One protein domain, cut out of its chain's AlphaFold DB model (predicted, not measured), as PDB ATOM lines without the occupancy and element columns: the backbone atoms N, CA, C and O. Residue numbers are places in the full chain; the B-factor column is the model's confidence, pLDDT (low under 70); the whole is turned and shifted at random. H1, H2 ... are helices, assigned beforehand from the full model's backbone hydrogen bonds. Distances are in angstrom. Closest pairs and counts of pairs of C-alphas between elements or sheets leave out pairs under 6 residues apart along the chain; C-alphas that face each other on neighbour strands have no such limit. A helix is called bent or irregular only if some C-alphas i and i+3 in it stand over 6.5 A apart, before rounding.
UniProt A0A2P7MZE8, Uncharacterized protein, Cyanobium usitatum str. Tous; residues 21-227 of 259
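Overview. This is residues 21 to 227 of the 259 residues of an uncharacterized protein of Cyanobium usitatum str. Tous (UniProt A0A2P7MZE8). A long, loose bundle of helices, with H2 and the bent H3 side by side along much of its length; H4 packs on H2 and H3b toward one end, and H5 packs on H2 and H3a toward the other. The longest helix, H1, packs on H2 and H3b with its later residues, while its residues 21 to 44 stick out as a free arm. H7 packs on H3a and H5, and the short H6 sits at the far tip beside H7. The printed part has 207 residues with seven named helices, H1 to H7 in chain order, and no named strand; the class is all helix. The whole is loose, with a radius of gyration of the C-alphas of 23.1 A, and flat, spanning 73 by 44 by 23 A.

Along the chain. H1, residues 21 to 69, is 71.5 A long from C-alpha 21 at (-65.754, 33.032, 61.731) to C-alpha 69 at (-47.711, -17.084, 14.008). H2, residues 74 to 109, is 51.7 A long. H3, residues 113 to 159, was assigned as one helix by its hydrogen bonds but is bent: C-alphas 126 and 129 are 7.6 A apart. Its arms are H3a, residues 113 to 126, and H3b, residues 129 to 159, 45.2 A long. H4, residues 162 to 184, is 35.5 A long and neither bent nor irregular, but only just: C-alphas 162 and 165 are 6.4 A apart. H5 is residues 187 to 201. H6, residues 204 to 210, is only just irregular, with C-alphas 207 and 210 6.6 A apart. H7, residues 212 to 223, ends at C-alpha 223 at (-32.612, 23.936, 42.059).

Arrangement. H1 and H2 form a helical hairpin at a steep tilt of 43 degrees; residues 48 to 62 of H1 touch H2, closest at the C-alphas of Ser 55 and Ala 83, 5.0 A. H1 touches H3b with residues 49 to 63 alone, closest at the C-alphas of Ile 56 and Ala 144, 6.0 A. H2 and H3b touch, closest at the C-alphas of Tyr 91 and Leu 141, 5.9 A, opposite ways at a shallow tilt of 34.5 degrees, only just short of steep. H3b and H4 are a hairpin at 8 degrees, with closest C-alphas Asp 156 and Ala 164, 5.5 A. H3a touches H5, closest at the C-alphas of Gly 113 and Cys 198, 4.6 A, and touches H7 at a steep tilt of 48 degrees, closest at the C-alphas of Ala 121 and Val 218, 5.0 A. H6 and H7 are close but not clearly touching. Every O i to N i+4 pair is within hydrogen-bond range in H1, H2, H3a, H3b, H5 and H7; H4 has 17 of 19 and H6 2 of 3.

Size, cuts and confidence. The two C-alphas farthest apart are those of Glu 159 and Leu 209, 73.7 A. The printed part has no cut, and its six links between helices are tight. Mean pLDDT of the printed part is 83.2; 18 residues are under 70, among them 21 to 27 and 225 to 227.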
ATOM      1  N   VAL A  21     -65.245  34.410  61.620       61.16
ATOM      2  CA  VAL A  21     -65.754  33.032  61.731       61.16
ATOM      3  C   VAL A  21     -66.251  32.514  60.377       61.16
ATOM      4  O   VAL A  21     -66.019  31.353  60.035       61.16
ATOM      5  N   GLN A  22     -66.904  33.358  59.571       56.78
ATOM      6  CA  GLN A  22     -67.282  33.005  58.200       56.78
ATOM      7  C   GLN A  22     -66.050  32.767  57.322       56.78
ATOM      8  O   GLN A  22     -65.991  31.747  56.638       56.78
ATOM      9  N   LEU A  23     -65.039  33.636  57.398       56.91
ATOM     10  CA  LEU A  23     -63.772  33.464  56.684       56.91
ATOM     11  C   LEU A  23     -63.041  32.192  57.118       56.91
ATOM     12  O   LEU A  23     -62.565  31.451  56.267       56.91
ATOM     13  N   GLN A  24     -63.020  31.871  58.414       63.97
ATOM     14  CA  GLN A  24     -62.459  30.612  58.908       63.97
ATOM     15  C   GLN A  24     -63.210  29.397  58.358       63.97
ATOM     16  O   GLN A  24     -62.579  28.450  57.894       63.97
ATOM     17  N   ARG A  25     -64.551  29.420  58.337       66.44
ATOM     18  CA  ARG A  25     -65.351  28.335  57.739       66.44
ATOM     19  C   ARG A  25     -65.100  28.193  56.240       66.44
ATOM     20  O   ARG A  25     -65.036  27.069  55.751       66.44
ATOM     21  N   ILE A  26     -64.956  29.304  55.517       63.66
ATOM     22  CA  ILE A  26     -64.597  29.300  54.094       63.66
ATOM     23  C   ILE A  26     -63.206  28.692  53.911       63.66
ATOM     24  O   ILE A  26     -63.044  27.811  53.075       63.66
ATOM     25  N   ASN A  27     -62.233  29.083  54.731       57.19
ATOM     26  CA  ASN A  27     -60.864  28.587  54.639       57.19
ATOM     27  C   ASN A  27     -60.784  27.074  54.919       57.19
ATOM     28  O   ASN A  27     -60.119  26.334  54.200       57.19
ATOM     29  N   VAL A  28     -61.547  26.585  55.904       70.50
ATOM     30  CA  VAL A  28     -61.678  25.143  56.176       70.50
ATOM     31  C   VAL A  28     -62.320  24.413  54.993       70.50
ATOM     32  O   VAL A  28     -61.826  23.362  54.588       70.50
ATOM     33  N   LYS A  29     -63.391  24.962  54.402       70.69
ATOM     34  CA  LYS A  29     -64.034  24.369  53.218       70.69
ATOM     35  C   LYS A  29     -63.103  24.336  52.006       70.69
ATOM     36  O   LYS A  29     -63.042  23.311  51.338       70.69
ATOM     37  N   LEU A  30     -62.361  25.413  51.751       61.00
ATOM     38  CA  LEU A  30     -61.348  25.469  50.695       61.00
ATOM     39  C   LEU A  30     -60.265  24.414  50.922       61.00
ATOM     40  O   LEU A  30     -59.945  23.675  50.001       61.00
ATOM     41  N   GLY A  31     -59.780  24.261  52.157       61.59
ATOM     42  CA  GLY A  31     -58.812  23.217  52.497       61.59
ATOM     43  C   GLY A  31     -59.326  21.795  52.240       61.59
ATOM     44  O   GLY A  31     -58.570  20.944  51.779       61.59
ATOM     45  N   VAL A  32     -60.614  21.523  52.493       75.19
ATOM     46  CA  VAL A  32     -61.234  20.226  52.162       75.19
ATOM     47  C   VAL A  32     -61.341  20.031  50.650       75.19
ATOM     48  O   VAL A  32     -60.997  18.957  50.161       75.19
ATOM     49  N   LEU A  33     -61.777  21.056  49.911       59.84
ATOM     50  CA  LEU A  33     -61.892  20.992  48.452       59.84
ATOM     51  C   LEU A  33     -60.534  20.771  47.782       59.84
ATOM     52  O   LEU A  33     -60.443  19.935  46.893       59.84
ATOM     53  N   ILE A  34     -59.479  21.446  48.244       70.94
ATOM     54  CA  ILE A  34     -58.115  21.264  47.728       70.94
ATOM     55  C   ILE A  34     -57.678  19.804  47.886       70.94
ATOM     56  O   ILE A  34     -57.317  19.169  46.902       70.94
ATOM     57  N   ARG A  35     -57.827  19.219  49.083       69.50
ATOM     58  CA  ARG A  35     -57.482  17.801  49.314       69.50
ATOM     59  C   ARG A  35     -58.307  16.841  48.457       69.50
ATOM     60  O   ARG A  35     -57.805  15.805  48.024       69.50
ATOM     61  N   GLN A  36     -59.586  17.150  48.238       68.19
ATOM     62  CA  GLN A  36     -60.448  16.350  47.367       68.19
ATOM     63  C   GLN A  36     -60.005  16.436  45.905       68.19
ATOM     64  O   GLN A  36     -59.964  15.405  45.240       68.19
ATOM     65  N   ILE A  37     -59.634  17.626  45.428       66.19
ATOM     66  CA  ILE A  37     -59.099  17.841  44.079       66.19
ATOM     67  C   ILE A  37     -57.777  17.092  43.906       66.19
ATOM     68  O   ILE A  37     -57.638  16.360  42.934       66.19
ATOM     69  N   GLU A  38     -56.854  17.187  44.863       70.50
ATOM     70  CA  GLU A  38     -55.587  16.440  44.840       70.50
ATOM     71  C   GLU A  38     -55.835  14.926  44.782       70.50
ATOM     72  O   GLU A  38     -55.284  14.225  43.936       70.50
ATOM     73  N   THR A  39     -56.738  14.411  45.624       70.75
ATOM     74  CA  THR A  39     -57.094  12.980  45.637       70.75
ATOM     75  C   THR A  39     -57.728  12.534  44.317       70.75
ATOM     76  O   THR A  39     -57.452  11.434  43.835       70.75
ATOM     77  N   LEU A  40     -58.597  13.363  43.733       67.44
ATOM     78  CA  LEU A  40     -59.192  13.103  42.421       67.44
ATOM     79  C   LEU A  40     -58.130  13.128  41.318       67.44
ATOM     80  O   LEU A  40     -58.157  12.246  40.464       67.44
ATOM     81  N   GLY A  41     -57.175  14.058  41.386       74.12
ATOM     82  CA  GLY A  41     -56.022  14.131  40.491       74.12
ATOM     83  C   GLY A  41     -55.218  12.834  40.499       74.12
ATOM     84  O   GLY A  41     -55.069  12.209  39.453       74.12
ATOM     85  N   PHE A  42     -54.820  12.350  41.682       74.44
ATOM     86  CA  PHE A  42     -54.100  11.075  41.813       74.44
ATOM     87  C   PHE A  42     -54.887   9.877  41.270       74.44
ATOM     88  O   PHE A  42     -54.313   8.982  40.653       74.44
ATOM     89  N   ARG A  43     -56.206   9.830  41.491       72.50
ATOM     90  CA  ARG A  43     -57.050   8.738  40.978       72.50
ATOM     91  C   ARG A  43     -57.161   8.763  39.461       72.50
ATOM     92  O   ARG A  43     -57.037   7.714  38.838       72.50
ATOM     93  N   GLN A  44     -57.393   9.939  38.886       80.56
ATOM     94  CA  GLN A  44     -57.479  10.104  37.440       80.56
ATOM     95  C   GLN A  44     -56.144   9.763  36.778       80.56
ATOM     96  O   GLN A  44     -56.109   9.115  35.737       80.56
ATOM     97  N   GLU A  45     -55.039  10.160  37.397       78.81
ATOM     98  CA  GLU A  45     -53.710   9.808  36.927       78.81
ATOM     99  C   GLU A  45     -53.445   8.300  36.985       78.81
ATOM    100  O   GLU A  45     -53.014   7.716  35.992       78.81
ATOM    101  N   ALA A  46     -53.768   7.647  38.103       74.81
ATOM    102  CA  ALA A  46     -53.644   6.199  38.230       74.81
ATOM    103  C   ALA A  46     -54.510   5.451  37.202       74.81
ATOM    104  O   ALA A  46     -54.076   4.441  36.649       74.81
ATOM    105  N   GLU A  47     -55.712   5.954  36.907       84.12
ATOM    106  CA  GLU A  47     -56.568   5.416  35.847       84.12
ATOM    107  C   GLU A  47     -55.894   5.534  34.474       84.12
ATOM    108  O   GLU A  47     -55.826   4.552  33.735       84.12
ATOM    109  N   VAL A  48     -55.355   6.712  34.142       83.69
ATOM    110  CA  VAL A  48     -54.661   6.952  32.869       83.69
ATOM    111  C   VAL A  48     -53.436   6.048  32.732       83.69
ATOM    112  O   VAL A  48     -53.269   5.405  31.696       83.69
ATOM    113  N   MET A  49     -52.608   5.947  33.775       80.69
ATOM    114  CA  MET A  49     -51.442   5.061  33.784       80.69
ATOM    115  C   MET A  49     -51.844   3.587  33.671       80.69
ATOM    116  O   MET A  49     -51.219   2.846  32.918       80.69
ATOM    117  N   GLY A  50     -52.903   3.162  34.366       78.75
ATOM    118  CA  GLY A  50     -53.415   1.793  34.299       78.75
ATOM    119  C   GLY A  50     -53.940   1.427  32.910       78.75
ATOM    120  O   GLY A  50     -53.615   0.358  32.393       78.75
ATOM    121  N   ARG A  51     -54.695   2.330  32.272       86.50
ATOM    122  CA  ARG A  51     -55.176   2.158  30.890       86.50
ATOM    123  C   ARG A  51     -54.014   2.090  29.905       86.50
ATOM    124  O   ARG A  51     -53.971   1.169  29.097       86.50
ATOM    125  N   LEU A  52     -53.042   2.996  30.024       86.81
ATOM    126  CA  LEU A  52     -51.843   2.989  29.185       86.81
ATOM    127  C   LEU A  52     -51.036   1.694  29.349       86.81
ATOM    128  O   LEU A  52     -50.683   1.074  28.349       86.81
ATOM    129  N   ALA A  53     -50.783   1.258  30.585       83.12
ATOM    130  CA  ALA A  53     -50.062   0.019  30.864       83.12
ATOM    131  C   ALA A  53     -50.787  -1.203  30.281       83.12
ATOM    132  O   ALA A  53     -50.157  -2.056  29.659       83.12
ATOM    133  N   MET A  54     -52.117  -1.262  30.413       86.00
ATOM    134  CA  MET A  54     -52.920  -2.324  29.811       86.00
ATOM    135  C   MET A  54     -52.825  -2.307  28.281       86.00
ATOM    136  O   MET A  54     -52.591  -3.351  27.675       86.00
ATOM    137  N   SER A  55     -52.957  -1.139  27.643       90.00
ATOM    138  CA  SER A  55     -52.812  -1.024  26.188       90.00
ATOM    139  C   SER A  55     -51.417  -1.432  25.715       90.00
ATOM    140  O   SER A  55     -51.301  -2.140  24.723       90.00
ATOM    141  N   ILE A  56     -50.365  -1.037  26.436       85.88
ATOM    142  CA  ILE A  56     -48.983  -1.433  26.148       85.88
ATOM    143  C   ILE A  56     -48.822  -2.955  26.215       85.88
ATOM    144  O   ILE A  56     -48.297  -3.539  25.269       85.88
ATOM    145  N   ASN A  57     -49.333  -3.598  27.269       84.50
ATOM    146  CA  ASN A  57     -49.281  -5.054  27.408       84.50
ATOM    147  C   ASN A  57     -50.011  -5.758  26.260       84.50
ATOM    148  O   ASN A  57     -49.486  -6.710  25.692       84.50
ATOM    149  N   VAL A  58     -51.189  -5.262  25.864       89.00
ATOM    150  CA  VAL A  58     -51.919  -5.804  24.708       89.00
ATOM    151  C   VAL A  58     -51.090  -5.676  23.430       89.00
ATOM    152  O   VAL A  58     -51.019  -6.631  22.665       89.00
ATOM    153  N   LEU A  59     -50.445  -4.533  23.187       88.12
ATOM    154  CA  LEU A  59     -49.605  -4.340  22.000       88.12
ATOM    155  C   LEU A  59     -48.384  -5.268  21.999       88.12
ATOM    156  O   LEU A  59     -48.050  -5.819  20.952       88.12
ATOM    157  N   ASP A  60     -47.753  -5.479  23.154       83.38
ATOM    158  CA  ASP A  60     -46.616  -6.395  23.289       83.38
ATOM    159  C   ASP A  60     -47.031  -7.858  23.083       83.38
ATOM    160  O   ASP A  60     -46.351  -8.597  22.372       83.38
ATOM    161  N   GLU A  61     -48.186  -8.264  23.612       86.06
ATOM    162  CA  GLU A  61     -48.764  -9.586  23.349       86.06
ATOM    163  C   GLU A  61     -49.068  -9.794  21.863       86.06
ATOM    164  O   GLU A  61     -48.774 -10.858  21.325       86.06
ATOM    165  N   LEU A  62     -49.615  -8.784  21.178       86.56
ATOM    166  CA  LEU A  62     -49.912  -8.857  19.745       86.56
ATOM    167  C   LEU A  62     -48.641  -8.939  18.893       86.56
ATOM    168  O   LEU A  62     -48.603  -9.689  17.919       86.56
ATOM    169  N   LEU A  63     -47.593  -8.193  19.259       81.31
ATOM    170  CA  LEU A  63     -46.285  -8.282  18.604       81.31
ATOM    171  C   LEU A  63     -45.657  -9.664  18.811       81.31
ATOM    172  O   LEU A  63     -45.100 -10.234  17.873       81.31
ATOM    173  N   HIS A  64     -45.773 -10.218  20.018       82.38
ATOM    174  CA  HIS A  64     -45.283 -11.555  20.331       82.38
ATOM    175  C   HIS A  64     -46.063 -12.648  19.584       82.38
ATOM    176  O   HIS A  64     -45.455 -13.544  18.996       82.38
ATOM    177  N   GLU A  65     -47.396 -12.546  19.545       82.88
ATOM    178  CA  GLU A  65     -48.263 -13.439  18.772       82.88
ATOM    179  C   GLU A  65     -47.872 -13.401  17.294       82.88
ATOM    180  O   GLU A  65     -47.605 -14.450  16.711       82.88
ATOM    181  N   TYR A  66     -47.726 -12.203  16.718       79.62
ATOM    182  CA  TYR A  66     -47.272 -12.030  15.341       79.62
ATOM    183  C   TYR A  66     -45.895 -12.656  15.089       79.62
ATOM    184  O   TYR A  66     -45.710 -13.338  14.083       79.62
ATOM    185  N   GLY A  67     -44.939 -12.479  16.006       75.50
ATOM    186  CA  GLY A  67     -43.605 -13.076  15.897       75.50
ATOM    187  C   GLY A  67     -43.618 -14.608  15.847       75.50
ATOM    188  O   GLY A  67     -42.738 -15.206  15.228       75.50
ATOM    189  N   HIS A  68     -44.620 -15.250  16.453       82.50
ATOM    190  CA  HIS A  68     -44.769 -16.705  16.453       82.50
ATOM    191  C   HIS A  68     -45.621 -17.245  15.305       82.50
ATOM    192  O   HIS A  68     -45.291 -18.285  14.736       82.50
ATOM    193  N   THR A  69     -46.731 -16.586  14.985       83.44
ATOM    194  CA  THR A  69     -47.711 -17.084  14.008       83.44
ATOM    195  C   THR A  69     -47.478 -16.534  12.605       83.44
ATOM    196  O   THR A  69     -47.971 -17.112  11.637       83.44
ATOM    197  N   GLY A  70     -46.772 -15.406  12.486       77.31
ATOM    198  CA  GLY A  70     -46.612 -14.654  11.246       77.31
ATOM    199  C   GLY A  70     -47.905 -14.017  10.732       77.31
ATOM    200  O   GLY A  70     -47.917 -13.544   9.602       77.31
ATOM    201  N   ASN A  71     -49.001 -14.022  11.505       78.62
ATOM    202  CA  ASN A  71     -50.279 -13.439  11.091       78.62
ATOM    203  C   ASN A  71     -51.109 -12.931  12.286       78.62
ATOM    204  O   ASN A  71     -51.121 -13.534  13.357       78.62
ATOM    205  N   LEU A  72     -51.862 -11.849  12.078       81.19
ATOM    206  CA  LEU A  72     -52.820 -11.306  13.040       81.19
ATOM    207  C   LEU A  72     -54.224 -11.830  12.719       81.19
ATOM    208  O   LEU A  72     -54.824 -11.477  11.707       81.19
ATOM    209  N   ASN A  73     -54.774 -12.666  13.598       85.19
ATOM    210  CA  ASN A  73     -56.146 -13.152  13.449       85.19
ATOM    211  C   ASN A  73     -57.188 -12.027  13.684       85.19
ATOM    212  O   ASN A  73     -56.878 -10.938  14.163       85.19
ATOM    213  N   LYS A  74     -58.468 -12.297  13.391       86.62
ATOM    214  CA  LYS A  74     -59.555 -11.309  13.565       86.62
ATOM    215  C   LYS A  74     -59.735 -10.814  15.008       86.62
ATOM    216  O   LYS A  74     -60.242  -9.717  15.223       86.62
ATOM    217  N   LEU A  75     -59.372 -11.624  16.002       89.81
ATOM    218  CA  LEU A  75     -59.433 -11.219  17.405       89.81
ATOM    219  C   LEU A  75     -58.281 -10.257  17.732       89.81
ATOM    220  O   LEU A  75     -58.498  -9.235  18.376       89.81
ATOM    221  N   ALA A  76     -57.083 -10.548  17.231       88.56
ATOM    222  CA  ALA A  76     -55.891  -9.723  17.345       88.56
ATOM    223  C   ALA A  76     -56.098  -8.341  16.709       88.56
ATOM    224  O   ALA A  76     -55.765  -7.328  17.323       88.56
ATOM    225  N   THR A  77     -56.743  -8.267  15.540       89.00
ATOM    226  CA  THR A  77     -57.077  -6.979  14.909       89.00
ATOM    227  C   THR A  77     -58.109  -6.179  15.709       89.00
ATOM    228  O   THR A  77     -57.975  -4.962  15.828       89.00
ATOM    229  N   SER A  78     -59.096  -6.835  16.331       92.44
ATOM    230  CA  SER A  78     -60.040  -6.161  17.237       92.44
ATOM    231  C   SER A  78     -59.342  -5.596  18.478       92.44
ATOM    232  O   SER A  78     -59.617  -4.465  18.874       92.44
ATOM    233  N   ARG A  79     -58.423  -6.362  19.079       91.69
ATOM    234  CA  ARG A  79     -57.623  -5.925  20.237       91.69
ATOM    235  C   ARG A  79     -56.691  -4.767  19.875       91.69
ATOM    236  O   ARG A  79     -56.555  -3.831  20.659       91.69
ATOM    237  N   LEU A  80     -56.096  -4.802  18.679       92.81
ATOM    238  CA  LEU A  80     -55.287  -3.707  18.143       92.81
ATOM    239  C   LEU A  80     -56.110  -2.422  18.009       92.81
ATOM    240  O   LEU A  80     -55.655  -1.371  18.447       92.81
ATOM    241  N   ALA A  81     -57.323  -2.504  17.457       93.06
ATOM    242  CA  ALA A  81     -58.198  -1.343  17.291       93.06
ATOM    243  C   ALA A  81     -58.622  -0.724  18.638       93.06
ATOM    244  O   ALA A  81     -58.696   0.498  18.773       93.06
ATOM    245  N   GLU A  82     -58.877  -1.555  19.653       93.50
ATOM    246  CA  GLU A  82     -59.186  -1.081  21.005       93.50
ATOM    247  C   GLU A  82     -57.974  -0.397  21.654       93.50
ATOM    248  O   GLU A  82     -58.094   0.728  22.144       93.50
ATOM    249  N   ALA A  83     -56.793  -1.018  21.579       92.06
ATOM    250  CA  ALA A  83     -55.554  -0.430  22.084       92.06
ATOM    251  C   ALA A  83     -55.198   0.882  21.360       92.06
ATOM    252  O   ALA A  83     -54.804   1.850  22.006       92.06
ATOM    253  N   GLU A  84     -55.385   0.951  20.040       94.06
ATOM    254  CA  GLU A  84     -55.191   2.171  19.251       94.06
ATOM    255  C   GLU A  84     -56.107   3.302  19.721       94.06
ATOM    256  O   GLU A  84     -55.645   4.427  19.917       94.06
ATOM    257  N   LYS A  85     -57.398   3.015  19.920       94.94
ATOM    258  CA  LYS A  85     -58.368   4.008  20.392       94.94
ATOM    259  C   LYS A  85     -57.984   4.545  21.769       94.94
ATOM    260  O   LYS A  85     -58.012   5.758  21.988       94.94
ATOM    261  N   GLU A  86     -57.624   3.652  22.684       92.75
ATOM    262  CA  GLU A  86     -57.216   3.993  24.045       92.75
ATOM    263  C   GLU A  86     -55.949   4.857  24.047       92.75
ATOM    264  O   GLU A  86     -55.990   6.005  24.499       92.75
ATOM    265  N   VAL A  87     -54.864   4.369  23.435       92.94
ATOM    266  CA  VAL A  87     -53.593   5.102  23.297       92.94
ATOM    267  C   VAL A  87     -53.807   6.439  22.590       92.94
ATOM    268  O   VAL A  87     -53.282   7.458  23.030       92.94
ATOM    269  N   GLY A  88     -54.608   6.464  21.523       93.12
ATOM    270  CA  GLY A  88     -54.939   7.676  20.782       93.12
ATOM    271  C   GLY A  88     -55.630   8.725  21.651       93.12
ATOM    272  O   GLY A  88     -55.223   9.885  21.636       93.12
ATOM    273  N   SER A  89     -56.622   8.324  22.449       93.94
ATOM    274  CA  SER A  89     -57.355   9.244  23.328       93.94
ATOM    275  C   SER A  89     -56.472   9.846  24.427       93.94
ATOM    276  O   SER A  89     -56.531  11.050  24.689       93.94
ATOM    277  N   ILE A  90     -55.606   9.027  25.032       93.00
ATOM    278  CA  ILE A  90     -54.694   9.465  26.091       93.00
ATOM    279  C   ILE A  90     -53.585  10.352  25.503       93.00
ATOM    280  O   ILE A  90     -53.189  11.337  26.133       93.00
ATOM    281  N   TYR A  91     -53.118  10.042  24.290       93.56
ATOM    282  CA  TYR A  91     -52.144  10.840  23.549       93.56
ATOM    283  C   TYR A  91     -52.652  12.259  23.282       93.56
ATOM    284  O   TYR A  91     -51.972  13.214  23.649       93.56
ATOM    285  N   GLU A  92     -53.852  12.420  22.712       92.50
ATOM    286  CA  GLU A  92     -54.388  13.759  22.415       92.50
ATOM    287  C   GLU A  92     -54.606  14.578  23.693       92.50
ATOM    288  O   GLU A  92     -54.282  15.764  23.736       92.50
ATOM    289  N   ARG A  93     -55.070  13.938  24.777       92.19
ATOM    290  CA  ARG A  93     -55.171  14.589  26.091       92.19
ATOM    291  C   ARG A  93     -53.812  15.120  26.561       92.19
ATOM    292  O   ARG A  93     -53.727  16.280  26.945       92.19
ATOM    293  N   ASN A  94     -52.770  14.288  26.555       91.94
ATOM    294  CA  ASN A  94     -51.444  14.688  27.044       91.94
ATOM    295  C   ASN A  94     -50.785  15.739  26.149       91.94
ATOM    296  O   ASN A  94     -50.148  16.656  26.659       91.94
ATOM    297  N   LYS A  95     -50.986  15.651  24.830       92.31
ATOM    298  CA  LYS A  95     -50.532  16.673  23.888       92.31
ATOM    299  C   LYS A  95     -51.068  18.056  24.272       92.31
ATOM    300  O   LYS A  95     -50.282  18.988  24.395       92.31
ATOM    301  N   ILE A  96     -52.374  18.167  24.531       92.94
ATOM    302  CA  ILE A  96     -53.007  19.435  24.931       92.94
ATOM    303  C   ILE A  96     -52.424  19.955  26.254       92.94
ATOM    304  O   ILE A  96     -52.178  21.151  26.375       92.94
ATOM    305  N   LEU A  97     -52.176  19.077  27.232       91.62
ATOM    306  CA  LEU A  97     -51.595  19.471  28.525       91.62
ATOM    307  C   LEU A  97     -50.177  20.043  28.369       91.62
ATOM    308  O   LEU A  97     -49.864  21.085  28.946       91.62
ATOM    309  N   ILE A  98     -49.338  19.402  27.552       90.94
ATOM    310  CA  ILE A  98     -47.973  19.870  27.273       90.94
ATOM    311  C   ILE A  98     -47.996  21.191  26.497       90.94
ATOM    312  O   ILE A  98     -47.228  22.102  26.810       90.94
ATOM    313  N   GLU A  99     -48.875  21.317  25.502       91.81
ATOM    314  CA  GLU A  99     -49.025  22.542  24.711       91.81
ATOM    315  C   GLU A  99     -49.523  23.717  25.564       91.81
ATOM    316  O   GLU A  99     -48.962  24.809  25.465       91.81
ATOM    317  N   ASP A 100     -50.508  23.506  26.444       92.50
ATOM    318  CA  ASP A 100     -50.995  24.533  27.376       92.50
ATOM    319  C   ASP A 100     -49.886  24.988  28.331       92.50
ATOM    320  O   ASP A 100     -49.624  26.189  28.468       92.50
ATOM    321  N   PHE A 101     -49.167  24.036  28.935       92.94
ATOM    322  CA  PHE A 101     -48.048  24.359  29.814       92.94
ATOM    323  C   PHE A 101     -46.958  25.136  29.070       92.94
ATOM    324  O   PHE A 101     -46.490  26.159  29.573       92.94
ATOM    325  N   SER A 102     -46.602  24.716  27.850       92.00
ATOM    326  CA  SER A 102     -45.638  25.441  27.020       92.00
ATOM    327  C   SER A 102     -46.097  26.865  26.719       92.00
ATOM    328  O   SER A 102     -45.292  27.779  26.848       92.00
ATOM    329  N   CYS A 103     -47.365  27.077  26.358       92.00
ATOM    330  CA  CYS A 103     -47.892  28.417  26.080       92.00
ATOM    331  C   CYS A 103     -47.792  29.332  27.310       92.00
ATOM    332  O   CYS A 103     -47.437  30.506  27.201       92.00
ATOM    333  N   ARG A 104     -48.080  28.794  28.502       92.06
ATOM    334  CA  ARG A 104     -47.964  29.537  29.766       92.06
ATOM    335  C   ARG A 104     -46.512  29.856  30.122       92.06
ATOM    336  O   ARG A 104     -46.241  30.931  30.661       92.06
ATOM    337  N   VAL A 105     -45.590  28.938  29.830       92.75
ATOM    338  CA  VAL A 105     -44.150  29.171  29.992       92.75
ATOM    339  C   VAL A 105     -43.691  30.267  29.041       92.75
ATOM    340  O   VAL A 105     -43.084  31.218  29.517       92.75
ATOM    341  N   ASP A 106     -44.044  30.196  27.756       92.31
ATOM    342  CA  ASP A 106     -43.670  31.196  26.747       92.31
ATOM    343  C   ASP A 106     -44.102  32.612  27.190       92.31
ATOM    344  O   ASP A 106     -43.283  33.527  27.216       92.31
ATOM    345  N   ALA A 107     -45.328  32.770  27.704       91.25
ATOM    346  CA  ALA A 107     -45.806  34.044  28.258       91.25
ATOM    347  C   ALA A 107     -45.023  34.530  29.499       91.25
ATOM    348  O   ALA A 107     -44.973  35.727  29.788       91.25
ATOM    349  N   THR A 108     -44.424  33.611  30.257       91.56
ATOM    350  CA  THR A 108     -43.581  33.929  31.422       91.56
ATOM    351  C   THR A 108     -42.147  34.263  31.013       91.56
ATOM    352  O   THR A 108     -41.468  35.024  31.701       91.56
ATOM    353  N   LEU A 109     -41.673  33.731  29.883       91.19
ATOM    354  CA  LEU A 109     -40.358  34.058  29.330       91.19
ATOM    355  C   LEU A 109     -40.280  35.517  28.848       91.19
ATOM    356  O   LEU A 109     -39.207  36.119  28.904       91.19
ATOM    357  N   ASP A 110     -41.416  36.112  28.475       91.81
ATOM    358  CA  ASP A 110     -41.512  37.518  28.064       91.81
ATOM    359  C   ASP A 110     -41.314  38.517  29.222       91.81
ATOM    360  O   ASP A 110     -41.064  39.706  28.997       91.81
ATOM    361  N   SER A 111     -41.425  38.071  30.478       91.00
ATOM    362  CA  SER A 111     -41.259  38.927  31.653       91.00
ATOM    363  C   SER A 111     -39.852  38.810  32.251       91.00
ATOM    364  O   SER A 111     -39.252  37.739  32.331       91.00
ATOM    365  N   HIS A 112     -39.289  39.939  32.691       89.81
ATOM    366  CA  HIS A 112     -37.903  40.027  33.167       89.81
ATOM    367  C   HIS A 112     -37.793  40.623  34.574       89.81
ATOM    368  O   HIS A 112     -38.747  41.176  35.128       89.81
ATOM    369  N   GLY A 113     -36.599  40.525  35.164       86.38
ATOM    370  CA  GLY A 113     -36.305  41.073  36.488       86.38
ATOM    371  C   GLY A 113     -37.135  40.423  37.598       86.38
ATOM    372  O   GLY A 113     -37.352  39.214  37.604       86.38
ATOM    373  N   LYS A 114     -37.594  41.222  38.569       87.06
ATOM    374  CA  LYS A 114     -38.295  40.702  39.754       87.06
ATOM    375  C   LYS A 114     -39.607  39.995  39.404       87.06
ATOM    376  O   LYS A 114     -39.864  38.910  39.914       87.06
ATOM    377  N   THR A 115     -40.424  40.596  38.541       88.75
ATOM    378  CA  THR A 115     -41.738  40.052  38.175       88.75
ATOM    379  C   THR A 115     -41.602  38.738  37.414       88.75
ATOM    380  O   THR A 115     -42.325  37.796  37.722       88.75
ATOM    381  N   GLY A 116     -40.633  38.642  36.495       90.19
ATOM    382  CA  GLY A 116     -40.331  37.388  35.800       90.19
ATOM    383  C   GLY A 116     -39.800  36.304  36.733       90.19
ATOM    384  O   GLY A 116     -40.248  35.164  36.663       90.19
ATOM    385  N   ALA A 117     -38.930  36.660  37.686       87.88
ATOM    386  CA  ALA A 117     -38.458  35.717  38.697       87.88
ATOM    387  C   ALA A 117     -39.612  35.171  39.560       87.88
ATOM    388  O   ALA A 117     -39.701  33.964  39.777       87.88
ATOM    389  N   GLU A 118     -40.515  36.036  40.031       89.44
ATOM    390  CA  GLU A 118     -41.664  35.634  40.854       89.44
ATOM    391  C   GLU A 118     -42.651  34.752  40.082       89.44
ATOM    392  O   GLU A 118     -43.085  33.727  40.608       89.44
ATOM    393  N   GLN A 119     -42.957  35.101  38.829       91.38
ATOM    394  CA  GLN A 119     -43.825  34.301  37.961       91.38
ATOM    395  C   GLN A 119     -43.206  32.936  37.640       91.38
ATOM    396  O   GLN A 119     -43.876  31.911  37.780       91.38
ATOM    397  N   ALA A 120     -41.918  32.901  37.289       91.75
ATOM    398  CA  ALA A 120     -41.220  31.654  37.005       91.75
ATOM    399  C   ALA A 120     -41.150  30.747  38.242       91.75
ATOM    400  O   ALA A 120     -41.421  29.552  38.146       91.75
ATOM    401  N   ALA A 121     -40.864  31.304  39.423       89.38
ATOM    402  CA  ALA A 121     -40.854  30.539  40.667       89.38
ATOM    403  C   ALA A 121     -42.244  30.024  41.061       89.38
ATOM    404  O   ALA A 121     -42.353  28.903  41.556       89.38
ATOM    405  N   ALA A 122     -43.303  30.809  40.842       90.38
ATOM    406  CA  ALA A 122     -44.672  30.345  41.057       90.38
ATOM    407  C   ALA A 122     -44.994  29.158  40.138       90.38
ATOM    408  O   ALA A 122     -45.405  28.103  40.617       90.38
ATOM    409  N   MET A 123     -44.699  29.271  38.839       91.62
ATOM    410  CA  MET A 123     -44.933  28.185  37.883       91.62
ATOM    411  C   MET A 123     -44.122  26.920  38.188       91.62
ATOM    412  O   MET A 123     -44.673  25.821  38.087       91.62
ATOM    413  N   LEU A 124     -42.854  27.056  38.587       90.31
ATOM    414  CA  LEU A 124     -42.015  25.922  38.987       90.31
ATOM    415  C   LEU A 124     -42.578  25.209  40.224       90.31
ATOM    416  O   LEU A 124     -42.690  23.984  40.239       90.31
ATOM    417  N   ASN A 125     -42.985  25.955  41.249       88.75
ATOM    418  CA  ASN A 125     -43.501  25.352  42.478       88.75
ATOM    419  C   ASN A 125     -44.884  24.716  42.295       88.75
ATOM    420  O   ASN A 125     -45.150  23.662  42.864       88.75
ATOM    421  N   GLU A 126     -45.758  25.339  41.506       87.31
ATOM    422  CA  GLU A 126     -47.143  24.889  41.359       87.31
ATOM    423  C   GLU A 126     -47.291  23.784  40.308       87.31
ATOM    424  O   GLU A 126     -47.958  22.786  40.562       87.31
ATOM    425  N   ASN A 127     -46.663  23.935  39.135       87.75
ATOM    426  CA  ASN A 127     -47.055  23.179  37.938       87.75
ATOM    427  C   ASN A 127     -45.941  22.300  37.352       87.75
ATOM    428  O   ASN A 127     -46.241  21.369  36.607       87.75
ATOM    429  N   ALA A 128     -44.665  22.550  37.662       85.81
ATOM    430  CA  ALA A 128     -43.579  21.851  36.969       85.81
ATOM    431  C   ALA A 128     -43.519  20.344  37.268       85.81
ATOM    432  O   ALA A 128     -43.140  19.581  36.387       85.81
ATOM    433  N   HIS A 129     -43.926  19.892  38.458       85.31
ATOM    434  CA  HIS A 129     -43.956  18.457  38.765       85.31
ATOM    435  C   HIS A 129     -44.971  17.704  37.887       85.31
ATOM    436  O   HIS A 129     -44.610  16.702  37.273       85.31
ATOM    437  N   MET A 130     -46.193  18.237  37.762       85.56
ATOM    438  CA  MET A 130     -47.227  17.711  36.867       85.56
ATOM    439  C   MET A 130     -46.768  17.757  35.411       85.56
ATOM    440  O   MET A 130     -46.858  16.755  34.718       85.56
ATOM    441  N   ALA A 131     -46.189  18.877  34.969       87.69
ATOM    442  CA  ALA A 131     -45.706  19.011  33.598       87.69
ATOM    443  C   ALA A 131     -44.622  17.971  33.263       87.69
ATOM    444  O   ALA A 131     -44.678  17.336  32.214       87.69
ATOM    445  N   VAL A 132     -43.658  17.744  34.164       85.56
ATOM    446  CA  VAL A 132     -42.624  16.708  33.993       85.56
ATOM    447  C   VAL A 132     -43.239  15.308  33.912       85.56
ATOM    448  O   VAL A 132     -42.762  14.468  33.147       85.56
ATOM    449  N   GLN A 133     -44.287  15.046  34.687       84.31
ATOM    450  CA  GLN A 133     -44.996  13.772  34.686       84.31
ATOM    451  C   GLN A 133     -45.805  13.565  33.398       84.31
ATOM    452  O   GLN A 133     -45.674  12.520  32.761       84.31
ATOM    453  N   ASP A 134     -46.534  14.583  32.942       87.69
ATOM    454  CA  ASP A 134     -47.240  14.577  31.656       87.69
ATOM    455  C   ASP A 134     -46.262  14.344  30.490       87.69
ATOM    456  O   ASP A 134     -46.530  13.539  29.597       87.69
ATOM    457  N   MET A 135     -45.070  14.956  30.522       85.19
ATOM    458  CA  MET A 135     -44.007  14.726  29.528       85.19
ATOM    459  C   MET A 135     -43.478  13.280  29.537       85.19
ATOM    460  O   MET A 135     -43.180  12.715  28.478       85.19
ATOM    461  N   GLN A 136     -43.374  12.647  30.710       83.25
ATOM    462  CA  GLN A 136     -42.985  11.233  30.822       83.25
ATOM    463  C   GLN A 136     -44.066  10.311  30.256       83.25
ATOM    464  O   GLN A 136     -43.764   9.427  29.451       83.25
ATOM    465  N   ILE A 137     -45.326  10.553  30.624       85.69
ATOM    466  CA  ILE A 137     -46.484   9.823  30.095       85.69
ATOM    467  C   ILE A 137     -46.542   9.975  28.571       85.69
ATOM    468  O   ILE A 137     -46.733   8.995  27.851       85.69
ATOM    469  N   PHE A 138     -46.309  11.183  28.058       88.31
ATOM    470  CA  PHE A 138     -46.279  11.462  26.628       88.31
ATOM    471  C   PHE A 138     -45.186  10.685  25.889       88.31
ATOM    472  O   PHE A 138     -45.443  10.121  24.826       88.31
ATOM    473  N   THR A 139     -43.995  10.566  26.477       83.31
ATOM    474  CA  THR A 139     -42.907   9.755  25.905       83.31
ATOM    475  C   THR A 139     -43.315   8.281  25.786       83.31
ATOM    476  O   THR A 139     -43.108   7.656  24.743       83.31
ATOM    477  N   ALA A 140     -43.966   7.732  26.814       81.38
ATOM    478  CA  ALA A 140     -44.494   6.369  26.774       81.38
ATOM    479  C   ALA A 140     -45.619   6.200  25.735       81.38
ATOM    480  O   ALA A 140     -45.681   5.182  25.043       81.38
ATOM    481  N   LEU A 141     -46.478   7.210  25.569       87.81
ATOM    482  CA  LEU A 141     -47.546   7.215  24.564       87.81
ATOM    483  C   LEU A 141     -47.014   7.258  23.132       87.81
ATOM    484  O   LEU A 141     -47.584   6.597  22.266       87.81
ATOM    485  N   ILE A 142     -45.924   7.988  22.877       85.06
ATOM    486  CA  ILE A 142     -45.233   7.957  21.579       85.06
ATOM    487  C   ILE A 142     -44.784   6.529  21.271       85.06
ATOM    488  O   ILE A 142     -45.048   6.019  20.181       85.06
ATOM    489  N   ALA A 143     -44.154   5.863  22.238       80.69
ATOM    490  CA  ALA A 143     -43.692   4.496  22.056       80.69
ATOM    491  C   ALA A 143     -44.859   3.520  21.812       80.69
ATOM    492  O   ALA A 143     -44.811   2.711  20.884       80.69
ATOM    493  N   ALA A 144     -45.957   3.652  22.564       83.69
ATOM    494  CA  ALA A 144     -47.175   2.873  22.344       83.69
ATOM    495  C   ALA A 144     -47.792   3.128  20.953       83.69
ATOM    496  O   ALA A 144     -48.145   2.180  20.251       83.69
ATOM    497  N   ARG A 145     -47.871   4.388  20.497       88.06
ATOM    498  CA  ARG A 145     -48.342   4.731  19.140       88.06
ATOM    499  C   ARG A 145     -47.445   4.159  18.043       88.06
ATOM    500  O   ARG A 145     -47.958   3.741  17.001       88.06
ATOM    501  N   ASN A 146     -46.132   4.126  18.258       83.12
ATOM    502  CA  ASN A 146     -45.204   3.514  17.310       83.12
ATOM    503  C   ASN A 146     -45.473   2.008  17.185       83.12
ATOM    504  O   ASN A 146     -45.569   1.512  16.066       83.12
ATOM    505  N   ARG A 147     -45.717   1.305  18.301       82.19
ATOM    506  CA  ARG A 147     -46.102  -0.121  18.295       82.19
ATOM    507  C   ARG A 147     -47.434  -0.377  17.590       82.19
ATOM    508  O   ARG A 147     -47.531  -1.318  16.806       82.19
ATOM    509  N   VAL A 148     -48.439   0.479  17.803       89.25
ATOM    510  CA  VAL A 148     -49.703   0.427  17.040       89.25
ATOM    511  C   VAL A 148     -49.420   0.529  15.544       89.25
ATOM    512  O   VAL A 148     -49.868  -0.312  14.772       89.25
ATOM    513  N   THR A 149     -48.639   1.534  15.141       86.38
ATOM    514  CA  THR A 149     -48.313   1.782  13.729       86.38
ATOM    515  C   THR A 149     -47.538   0.610  13.124       86.38
ATOM    516  O   THR A 149     -47.813   0.201  12.001       86.38
ATOM    517  N   GLN A 150     -46.622   0.012  13.884       82.88
ATOM    518  CA  GLN A 150     -45.867  -1.172  13.486       82.88
ATOM    519  C   GLN A 150     -46.781  -2.388  13.245       82.88
ATOM    520  O   GLN A 150     -46.736  -2.979  12.168       82.88
ATOM    521  N   LEU A 151     -47.661  -2.721  14.196       85.00
ATOM    522  CA  LEU A 151     -48.642  -3.808  14.046       85.00
ATOM    523  C   LEU A 151     -49.590  -3.568  12.868       85.00
ATOM    524  O   LEU A 151     -49.922  -4.486  12.121       85.00
ATOM    525  N   GLN A 152     -49.997  -2.317  12.678       88.38
ATOM    526  CA  GLN A 152     -50.809  -1.895  11.551       88.38
ATOM    527  C   GLN A 152     -50.084  -2.078  10.207       88.38
ATOM    528  O   GLN A 152     -50.728  -2.468   9.237       88.38
ATOM    529  N   ILE A 153     -48.782  -1.793  10.118       84.81
ATOM    530  CA  ILE A 153     -47.989  -2.043   8.903       84.81
ATOM    531  C   ILE A 153     -47.890  -3.547   8.639       84.81
ATOM    532  O   ILE A 153     -48.076  -3.971   7.503       84.81
ATOM    533  N   TYR A 154     -47.667  -4.369   9.669       83.31
ATOM    534  CA  TYR A 154     -47.631  -5.827   9.504       83.31
ATOM    535  C   TYR A 154     -48.941  -6.409   9.005       83.31
ATOM    536  O   TYR A 154     -48.936  -7.284   8.141       83.31
ATOM    537  N   HIS A 155     -50.056  -5.911   9.529       85.75
ATOM    538  CA  HIS A 155     -51.368  -6.301   9.046       85.75
ATOM    539  C   HIS A 155     -51.534  -5.972   7.555       85.75
ATOM    540  O   HIS A 155     -51.923  -6.838   6.773       85.75
ATOM    541  N   ASP A 156     -51.171  -4.751   7.153       85.19
ATOM    542  CA  ASP A 156     -51.279  -4.309   5.761       85.19
ATOM    543  C   ASP A 156     -50.346  -5.095   4.832       85.19
ATOM    544  O   ASP A 156     -50.763  -5.473   3.746       85.19
ATOM    545  N   LEU A 157     -49.115  -5.408   5.247       82.25
ATOM    546  CA  LEU A 157     -48.177  -6.200   4.441       82.25
ATOM    547  C   LEU A 157     -48.702  -7.605   4.105       82.25
ATOM    548  O   LEU A 157     -48.315  -8.162   3.083       82.25
ATOM    549  N   ILE A 158     -49.565  -8.177   4.947       82.69
ATOM    550  CA  ILE A 158     -50.153  -9.504   4.720       82.69
ATOM    551  C   ILE A 158     -51.438  -9.402   3.904       82.69
ATOM    552  O   ILE A 158     -51.616 -10.142   2.938       82.69
ATOM    553  N   GLU A 159     -52.342  -8.509   4.299       84.25
ATOM    554  CA  GLU A 159     -53.676  -8.438   3.707       84.25
ATOM    555  C   GLU A 159     -53.689  -7.611   2.415       84.25
ATOM    556  O   GLU A 159     -54.328  -7.998   1.435       84.25
ATOM    557  N   GLN A 160     -53.021  -6.451   2.404       84.75
ATOM    558  CA  GLN A 160     -53.047  -5.490   1.296       84.75
ATOM    559  C   GLN A 160     -51.733  -4.679   1.207       84.75
ATOM    560  O   GLN A 160     -51.690  -3.517   1.631       84.75
ATOM    561  N   PRO A 161     -50.665  -5.244   0.606       82.19
ATOM    562  CA  PRO A 161     -49.331  -4.633   0.581       82.19
ATOM    563  C   PRO A 161     -49.289  -3.217  -0.008       82.19
ATOM    564  O   PRO A 161     -48.462  -2.406   0.388       82.19
ATOM    565  N   SER A 162     -50.218  -2.887  -0.912       80.56
ATOM    566  CA  SER A 162     -50.343  -1.552  -1.509       80.56
ATOM    567  C   SER A 162     -50.665  -0.441  -0.501       80.56
ATOM    568  O   SER A 162     -50.448   0.732  -0.800       80.56
ATOM    569  N   PHE A 163     -51.184  -0.775   0.685       82.38
ATOM    570  CA  PHE A 163     -51.427   0.194   1.756       82.38
ATOM    571  C   PHE A 163     -50.232   0.373   2.697       82.38
ATOM    572  O   PHE A 163     -50.195   1.372   3.421       82.38
ATOM    573  N   ALA A 164     -49.241  -0.525   2.655       78.94
ATOM    574  CA  ALA A 164     -48.071  -0.458   3.524       78.94
ATOM    575  C   ALA A 164     -47.228   0.800   3.252       78.94
ATOM    576  O   ALA A 164     -46.884   1.500   4.203       78.94
ATOM    577  N   ASP A 165     -46.996   1.151   1.979       76.88
ATOM    578  CA  ASP A 165     -46.301   2.390   1.582       76.88
ATOM    579  C   ASP A 165     -46.994   3.629   2.159       76.88
ATOM    580  O   ASP A 165     -46.402   4.428   2.884       76.88
ATOM    581  N   LYS A 166     -48.309   3.737   1.934       84.31
ATOM    582  CA  LYS A 166     -49.116   4.842   2.463       84.31
ATOM    583  C   LYS A 166     -49.041   4.917   3.989       84.31
ATOM    584  O   LYS A 166     -49.072   6.006   4.564       84.31
ATOM    585  N   ARG A 167     -48.991   3.770   4.669       83.38
ATOM    586  CA  ARG A 167     -48.911   3.717   6.130       83.38
ATOM    587  C   ARG A 167     -47.528   4.110   6.648       83.38
ATOM    588  O   ARG A 167     -47.464   4.781   7.676       83.38
ATOM    589  N   LEU A 168     -46.458   3.776   5.930       78.94
ATOM    590  CA  LEU A 168     -45.103   4.252   6.220       78.94
ATOM    591  C   LEU A 168     -44.995   5.775   6.071       78.94
ATOM    592  O   LEU A 168     -44.443   6.426   6.959       78.94
ATOM    593  N   ASP A 169     -45.602   6.365   5.040       82.62
ATOM    594  CA  ASP A 169     -45.643   7.827   4.872       82.62
ATOM    595  C   ASP A 169     -46.375   8.521   6.035       82.62
ATOM    596  O   ASP A 169     -45.911   9.527   6.588       82.62
ATOM    597  N   ILE A 170     -47.513   7.957   6.460       85.06
ATOM    598  CA  ILE A 170     -48.255   8.441   7.633       85.06
ATOM    599  C   ILE A 170     -47.405   8.299   8.902       85.06
ATOM    600  O   ILE A 170     -47.396   9.211   9.731       85.06
ATOM    601  N   ALA A 171     -46.686   7.186   9.064       80.56
ATOM    602  CA  ALA A 171     -45.797   6.958  10.199       80.56
ATOM    603  C   ALA A 171     -44.674   8.003  10.251       80.56
ATOM    604  O   ALA A 171     -44.435   8.589  11.305       80.56
ATOM    605  N   SER A 172     -44.046   8.289   9.107       77.50
ATOM    606  CA  SER A 172     -43.012   9.316   8.969       77.50
ATOM    607  C   SER A 172     -43.535  10.701   9.369       77.50
ATOM    608  O   SER A 172     -42.974  11.356  10.247       77.50
ATOM    609  N   THR A 173     -44.696  11.091   8.833       85.12
ATOM    610  CA  THR A 173     -45.344  12.369   9.172       85.12
ATOM    611  C   THR A 173     -45.657  12.464  10.670       85.12
ATOM    612  O   THR A 173     -45.407  13.489  11.304       85.12
ATOM    613  N   ARG A 174     -46.160  11.378  11.273       83.00
ATOM    614  CA  ARG A 174     -46.433  11.316  12.718       83.00
ATOM    615  C   ARG A 174     -45.163  11.447  13.555       83.00
ATOM    616  O   ARG A 174     -45.197  12.127  14.575       83.00
ATOM    617  N   ILE A 175     -44.059  10.822  13.143       78.75
ATOM    618  CA  ILE A 175     -42.764  10.955  13.822       78.75
ATOM    619  C   ILE A 175     -42.313  12.419  13.817       78.75
ATOM    620  O   ILE A 175     -41.852  12.917  14.844       78.75
ATOM    621  N   ASP A 176     -42.480  13.127  12.703       80.75
ATOM    622  CA  ASP A 176     -42.138  14.549  12.633       80.75
ATOM    623  C   ASP A 176     -43.046  15.417  13.514       80.75
ATOM    624  O   ASP A 176     -42.567  16.345  14.169       80.75
ATOM    625  N   ASP A 177     -44.332  15.089  13.622       83.44
ATOM    626  CA  ASP A 177     -45.227  15.759  14.570       83.44
ATOM    627  C   ASP A 177     -44.874  15.452  16.033       83.44
ATOM    628  O   ASP A 177     -44.924  16.348  16.877       83.44
ATOM    629  N   HIS A 178     -44.448  14.221  16.343       82.25
ATOM    630  CA  HIS A 178     -43.947  13.864  17.671       82.25
ATOM    631  C   HIS A 178     -42.705  14.689  18.035       82.25
ATOM    632  O   HIS A 178     -42.626  15.193  19.155       82.25
ATOM    633  N   LYS A 179     -41.764  14.886  17.098       80.00
ATOM    634  CA  LYS A 179     -40.558  15.707  17.324       80.00
ATOM    635  C   LYS A 179     -40.908  17.136  17.737       80.00
ATOM    636  O   LYS A 179     -40.366  17.618  18.727       80.00
ATOM    637  N   LYS A 180     -41.862  17.778  17.051       84.62
ATOM    638  CA  LYS A 180     -42.311  19.147  17.380       84.62
ATOM    639  C   LYS A 180     -42.834  19.262  18.814       84.62
ATOM    640  O   LYS A 180     -42.641  20.286  19.460       84.62
ATOM    641  N   ILE A 181     -43.509  18.227  19.318       80.62
ATOM    642  CA  ILE A 181     -44.041  18.228  20.688       80.62
ATOM    643  C   ILE A 181     -42.937  17.891  21.695       80.62
ATOM    644  O   ILE A 181     -42.874  18.513  22.751       80.62
ATOM    645  N   ILE A 182     -42.015  16.979  21.361       79.38
ATOM    646  CA  ILE A 182     -40.843  16.669  22.196       79.38
ATOM    647  C   ILE A 182     -39.988  17.920  22.438       79.38
ATOM    648  O   ILE A 182     -39.494  18.111  23.546       79.38
ATOM    649  N   GLU A 183     -39.852  18.812  21.453       80.06
ATOM    650  CA  GLU A 183     -39.168  20.101  21.645       80.06
ATOM    651  C   GLU A 183     -39.793  20.932  22.783       80.06
ATOM    652  O   GLU A 183     -39.081  21.610  23.526       80.06
ATOM    653  N   ARG A 184     -41.114  20.821  22.991       80.00
ATOM    654  CA  ARG A 184     -41.841  21.481  24.091       80.00
ATOM    655  C   ARG A 184     -41.635  20.805  25.450       80.00
ATOM    656  O   ARG A 184     -41.893  21.429  26.481       80.00
ATOM    657  N   CYS A 185     -41.101  19.585  25.500       78.44
ATOM    658  CA  CYS A 185     -40.771  18.914  26.762       78.44
ATOM    659  C   CYS A 185     -39.583  19.564  27.500       78.44
ATOM    660  O   CYS A 185     -39.393  19.330  28.689       78.44
ATOM    661  N   ASN A 186     -38.815  20.440  26.842       83.50
ATOM    662  CA  ASN A 186     -37.714  21.179  27.479       83.50
ATOM    663  C   ASN A 186     -38.177  22.456  28.209       83.50
ATOM    664  O   ASN A 186     -37.364  23.188  28.770       83.50
ATOM    665  N   THR A 187     -39.480  22.748  28.226       86.75
ATOM    666  CA  THR A 187     -40.043  23.994  28.780       86.75
ATOM    667  C   THR A 187     -39.760  24.195  30.267       86.75
ATOM    668  O   THR A 187     -39.526  25.327  30.686       86.75
ATOM    669  N   VAL A 188     -39.703  23.128  31.071       87.62
ATOM    670  CA  VAL A 188     -39.333  23.231  32.495       87.62
ATOM    671  C   VAL A 188     -37.870  23.651  32.656       87.62
ATOM    672  O   VAL A 188     -37.573  24.524  33.469       87.62
ATOM    673  N   GLU A 189     -36.960  23.097  31.851       88.75
ATOM    674  CA  GLU A 189     -35.541  23.481  31.858       88.75
ATOM    675  C   GLU A 189     -35.363  24.932  31.383       88.75
ATOM    676  O   GLU A 189     -34.635  25.709  32.010       88.75
ATOM    677  N   SER A 190     -36.100  25.342  30.344       89.81
ATOM    678  CA  SER A 190     -36.155  26.737  29.888       89.81
ATOM    679  C   SER A 190     -36.647  27.679  30.988       89.81
ATOM    680  O   SER A 190     -36.039  28.724  31.219       89.81
ATOM    681  N   LEU A 191     -37.691  27.293  31.726       90.62
ATOM    682  CA  LEU A 191     -38.235  28.078  32.833       90.62
ATOM    683  C   LEU A 191     -37.242  28.192  34.002       90.62
ATOM    684  O   LEU A 191     -37.082  29.271  34.571       90.62
ATOM    685  N   GLN A 192     -36.525  27.113  34.336       91.31
ATOM    686  CA  GLN A 192     -35.452  27.137  35.339       91.31
ATOM    687  C   GLN A 192     -34.291  28.048  34.915       91.31
ATOM    688  O   GLN A 192     -33.766  28.810  35.732       91.31
ATOM    689  N   SER A 193     -33.890  27.987  33.642       91.50
ATOM    690  CA  SER A 193     -32.855  28.857  33.076       91.50
ATOM    691  C   SER A 193     -33.275  30.328  33.139       91.50
ATOM    692  O   SER A 193     -32.534  31.171  33.652       91.50
ATOM    693  N   HIS A 194     -34.509  30.627  32.727       92.56
ATOM    694  CA  HIS A 194     -35.086  31.970  32.766       92.56
ATOM    695  C   HIS A 194     -35.200  32.530  34.182       92.56
ATOM    696  O   HIS A 194     -34.839  33.680  34.428       92.56
ATOM    697  N   ALA A 195     -35.618  31.710  35.147       90.12
ATOM    698  CA  ALA A 195     -35.673  32.090  36.555       90.12
ATOM    699  C   ALA A 195     -34.297  32.559  37.070       90.12
ATOM    700  O   ALA A 195     -34.180  33.605  37.718       90.12
ATOM    701  N   ARG A 196     -33.228  31.831  36.715       89.38
ATOM    702  CA  ARG A 196     -31.840  32.199  37.049       89.38
ATOM    703  C   ARG A 196     -31.394  33.463  36.312       89.38
ATOM    704  O   ARG A 196     -30.734  34.319  36.904       89.38
ATOM    705  N   GLN A 197     -31.768  33.613  35.044       91.38
ATOM    706  CA  GLN A 197     -31.475  34.813  34.262       91.38
ATOM    707  C   GLN A 197     -32.143  36.058  34.860       91.38
ATOM    708  O   GLN A 197     -31.480  37.084  35.019       91.38
ATOM    709  N   CYS A 198     -33.408  35.960  35.270       90.00
ATOM    710  CA  CYS A 198     -34.136  37.039  35.930       90.00
ATOM    711  C   CYS A 198     -33.450  37.480  37.231       90.00
ATOM    712  O   CYS A 198     -33.259  38.679  37.441       90.00
ATOM    713  N   ILE A 199     -32.987  36.536  38.065       87.94
ATOM    714  CA  ILE A 199     -32.181  36.867  39.256       87.94
ATOM    715  C   ILE A 199     -30.913  37.631  38.855       87.94
ATOM    716  O   ILE A 199     -30.569  38.639  39.474       87.94
ATOM    717  N   ASN A 200     -30.205  37.169  37.822       87.19
ATOM    718  CA  ASN A 200     -28.957  37.791  37.378       87.19
ATOM    719  C   ASN A 200     -29.151  39.217  36.844       87.19
ATOM    720  O   ASN A 200     -28.264  40.055  37.034       87.19
ATOM    721  N   GLN A 201     -30.296  39.493  36.219       86.44
ATOM    722  CA  GLN A 201     -30.674  40.815  35.715       86.44
ATOM    723  C   GLN A 201     -31.062  41.800  36.824       86.44
ATOM    724  O   GLN A 201     -30.914  43.006  36.640       86.44
ATOM    725  N   MET A 202     -31.535  41.328  37.981       83.44
ATOM    726  CA  MET A 202     -31.803  42.213  39.119       83.44
ATOM    727  C   MET A 202     -30.507  42.903  39.562       83.44
ATOM    728  O   MET A 202     -29.442  42.290  39.585       83.44
ATOM    729  N   ASN A 203     -30.534  44.171  39.964       80.25
ATOM    730  CA  ASN A 203     -29.300  44.838  40.401       80.25
ATOM    731  C   ASN A 203     -28.791  44.271  41.739       80.25
ATOM    732  O   ASN A 203     -29.563  43.724  42.527       80.25
ATOM    733  N   TRP A 204     -27.488  44.409  42.025       77.25
ATOM    734  CA  TRP A 204     -26.862  43.865  43.247       77.25
ATOM    735  C   TRP A 204     -27.608  44.272  44.530       77.25
ATOM    736  O   TRP A 204     -27.857  43.432  45.395       77.25
ATOM    737  N   PHE A 205     -28.037  45.537  44.614       73.31
ATOM    738  CA  PHE A 205     -28.812  46.062  45.742       73.31
ATOM    739  C   PHE A 205     -30.167  45.355  45.903       73.31
ATOM    740  O   PHE A 205     -30.521  44.945  47.007       73.31
ATOM    741  N   GLN A 206     -30.904  45.161  44.806       73.12
ATOM    742  CA  GLN A 206     -32.190  44.456  44.822       73.12
ATOM    743  C   GLN A 206     -32.005  42.993  45.236       73.12
ATOM    744  O   GLN A 206     -32.696  42.523  46.135       73.12
ATOM    745  N   ARG A 207     -30.990  42.309  44.688       71.25
ATOM    746  CA  ARG A 207     -30.669  40.912  45.020       71.25
ATOM    747  C   ARG A 207     -30.321  40.692  46.496       71.25
ATOM    748  O   ARG A 207     -30.757  39.711  47.092       71.25
ATOM    749  N   LYS A 208     -29.479  41.551  47.084       72.12
ATOM    750  CA  LYS A 208     -28.865  41.295  48.405       72.12
ATOM    751  C   LYS A 208     -29.605  41.931  49.582       72.12
ATOM    752  O   LYS A 208     -29.503  41.390  50.682       72.12
ATOM    753  N   LEU A 209     -30.314  43.044  49.378       68.50
ATOM    754  CA  LEU A 209     -30.894  43.832  50.475       68.50
ATOM    755  C   LEU A 209     -32.425  43.838  50.486       68.50
ATOM    756  O   LEU A 209     -32.999  43.737  51.566       68.50
ATOM    757  N   PHE A 210     -33.079  43.914  49.324       70.62
ATOM    758  CA  PHE A 210     -34.536  44.095  49.258       70.62
ATOM    759  C   PHE A 210     -35.306  42.807  48.943       70.62
ATOM    760  O   PHE A 210     -36.301  42.522  49.601       70.62
ATOM    761  N   ASP A 211     -34.815  41.985  48.014       77.94
ATOM    762  CA  ASP A 211     -35.551  40.824  47.489       77.94
ATOM    763  C   ASP A 211     -34.882  39.490  47.838       77.94
ATOM    764  O   ASP A 211     -34.993  38.494  47.126       77.94
ATOM    765  N   ARG A 212     -34.178  39.450  48.973       78.56
ATOM    766  CA  ARG A 212     -33.417  38.275  49.422       78.56
ATOM    767  C   ARG A 212     -34.303  37.033  49.598       78.56
ATOM    768  O   ARG A 212     -33.845  35.914  49.388       78.56
ATOM    769  N   SER A 213     -35.571  37.232  49.969       82.69
ATOM    770  CA  SER A 213     -36.579  36.172  50.066       82.69
ATOM    771  C   SER A 213     -37.028  35.670  48.693       82.69
ATOM    772  O   SER A 213     -37.162  34.463  48.519       82.69
ATOM    773  N   THR A 214     -37.219  36.561  47.719       80.56
ATOM    774  CA  THR A 214     -37.566  36.205  46.337       80.56
ATOM    775  C   THR A 214     -36.426  35.437  45.679       80.56
ATOM    776  O   THR A 214     -36.661  34.345  45.182       80.56
ATOM    777  N   VAL A 215     -35.185  35.932  45.763       83.44
ATOM    778  CA  VAL A 215     -34.001  35.233  45.227       83.44
ATOM    779  C   VAL A 215     -33.897  33.824  45.804       83.44
ATOM    780  O   VAL A 215     -33.788  32.868  45.047       83.44
ATOM    781  N   ARG A 216     -34.026  33.680  47.128       85.69
ATOM    782  CA  ARG A 216     -33.975  32.369  47.782       85.69
ATOM    783  C   ARG A 216     -35.097  31.436  47.314       85.69
ATOM    784  O   ARG A 216     -34.818  30.287  47.006       85.69
ATOM    785  N   LYS A 217     -36.344  31.914  47.229       85.31
ATOM    786  CA  LYS A 217     -37.483  31.110  46.741       85.31
ATOM    787  C   LYS A 217     -37.283  30.646  45.300       85.31
ATOM    788  O   LYS A 217     -37.628  29.522  44.960       85.31
ATOM    789  N   VAL A 218     -36.751  31.526  44.456       84.69
ATOM    790  CA  VAL A 218     -36.498  31.241  43.042       84.69
ATOM    791  C   VAL A 218     -35.338  30.255  42.899       84.69
ATOM    792  O   VAL A 218     -35.436  29.324  42.110       84.69
ATOM    793  N   GLU A 219     -34.268  30.405  43.682       86.25
ATOM    794  CA  GLU A 219     -33.163  29.442  43.731       86.25
ATOM    795  C   GLU A 219     -33.627  28.074  44.238       86.25
ATOM    796  O   GLU A 219     -33.287  27.066  43.628       86.25
ATOM    797  N   GLU A 220     -34.437  28.021  45.299       86.88
ATOM    798  CA  GLU A 220     -35.043  26.780  45.803       86.88
ATOM    799  C   GLU A 220     -35.908  26.110  44.715       86.88
ATOM    800  O   GLU A 220     -35.723  24.931  44.428       86.88
ATOM    801  N   ALA A 221     -36.769  26.867  44.029       82.75
ATOM    802  CA  ALA A 221     -37.614  26.343  42.952       82.75
ATOM    803  C   ALA A 221     -36.805  25.876  41.724       82.75
ATOM    804  O   ALA A 221     -37.076  24.826  41.148       82.75
ATOM    805  N   ALA A 222     -35.782  26.635  41.321       81.19
ATOM    806  CA  ALA A 222     -34.963  26.340  40.144       81.19
ATOM    807  C   ALA A 222     -33.843  25.318  40.403       81.19
ATOM    808  O   ALA A 222     -33.202  24.861  39.454       81.19
ATOM    809  N   SER A 223     -33.547  25.001  41.666       81.56
ATOM    810  CA  SER A 223     -32.612  23.936  42.059       81.56
ATOM    811  C   SER A 223     -33.311  22.606  42.316       81.56
ATOM    812  O   SER A 223     -32.631  21.584  42.414       81.56
ATOM    813  N   TYR A 224     -34.645  22.599  42.383       77.69
ATOM    814  CA  TYR A 224     -35.404  21.370  42.514       77.69
ATOM    815  C   TYR A 224     -35.184  20.490  41.279       77.69
ATOM    816  O   TYR A 224     -35.612  20.803  40.165       77.69
ATOM    817  N   ALA A 225     -34.484  19.377  41.482       66.12
ATOM    818  CA  ALA A 225     -34.413  18.314  40.500       66.12
ATOM    819  C   ALA A 225     -35.741  17.565  40.564       66.12
ATOM    820  O   ALA A 225     -35.980  16.790  41.489       66.12
ATOM    821  N   TYR A 226     -36.623  17.819  39.600       66.88
ATOM    822  CA  TYR A 226     -37.813  16.996  39.446       66.88
ATOM    823  C   TYR A 226     -37.330  15.590  39.101       66.88
ATOM    824  O   TYR A 226     -36.659  15.430  38.074       66.88
ATOM    825  N   PRO A 227     -37.583  14.582  39.957       57.34
ATOM    826  CA  PRO A 227     -37.176  13.229  39.645       57.34
ATOM    827  C   PRO A 227     -37.851  12.860  38.328       57.34
ATOM    828  O   PRO A 227     -39.075  12.737  38.256       57.34
TER     829      PRO A 227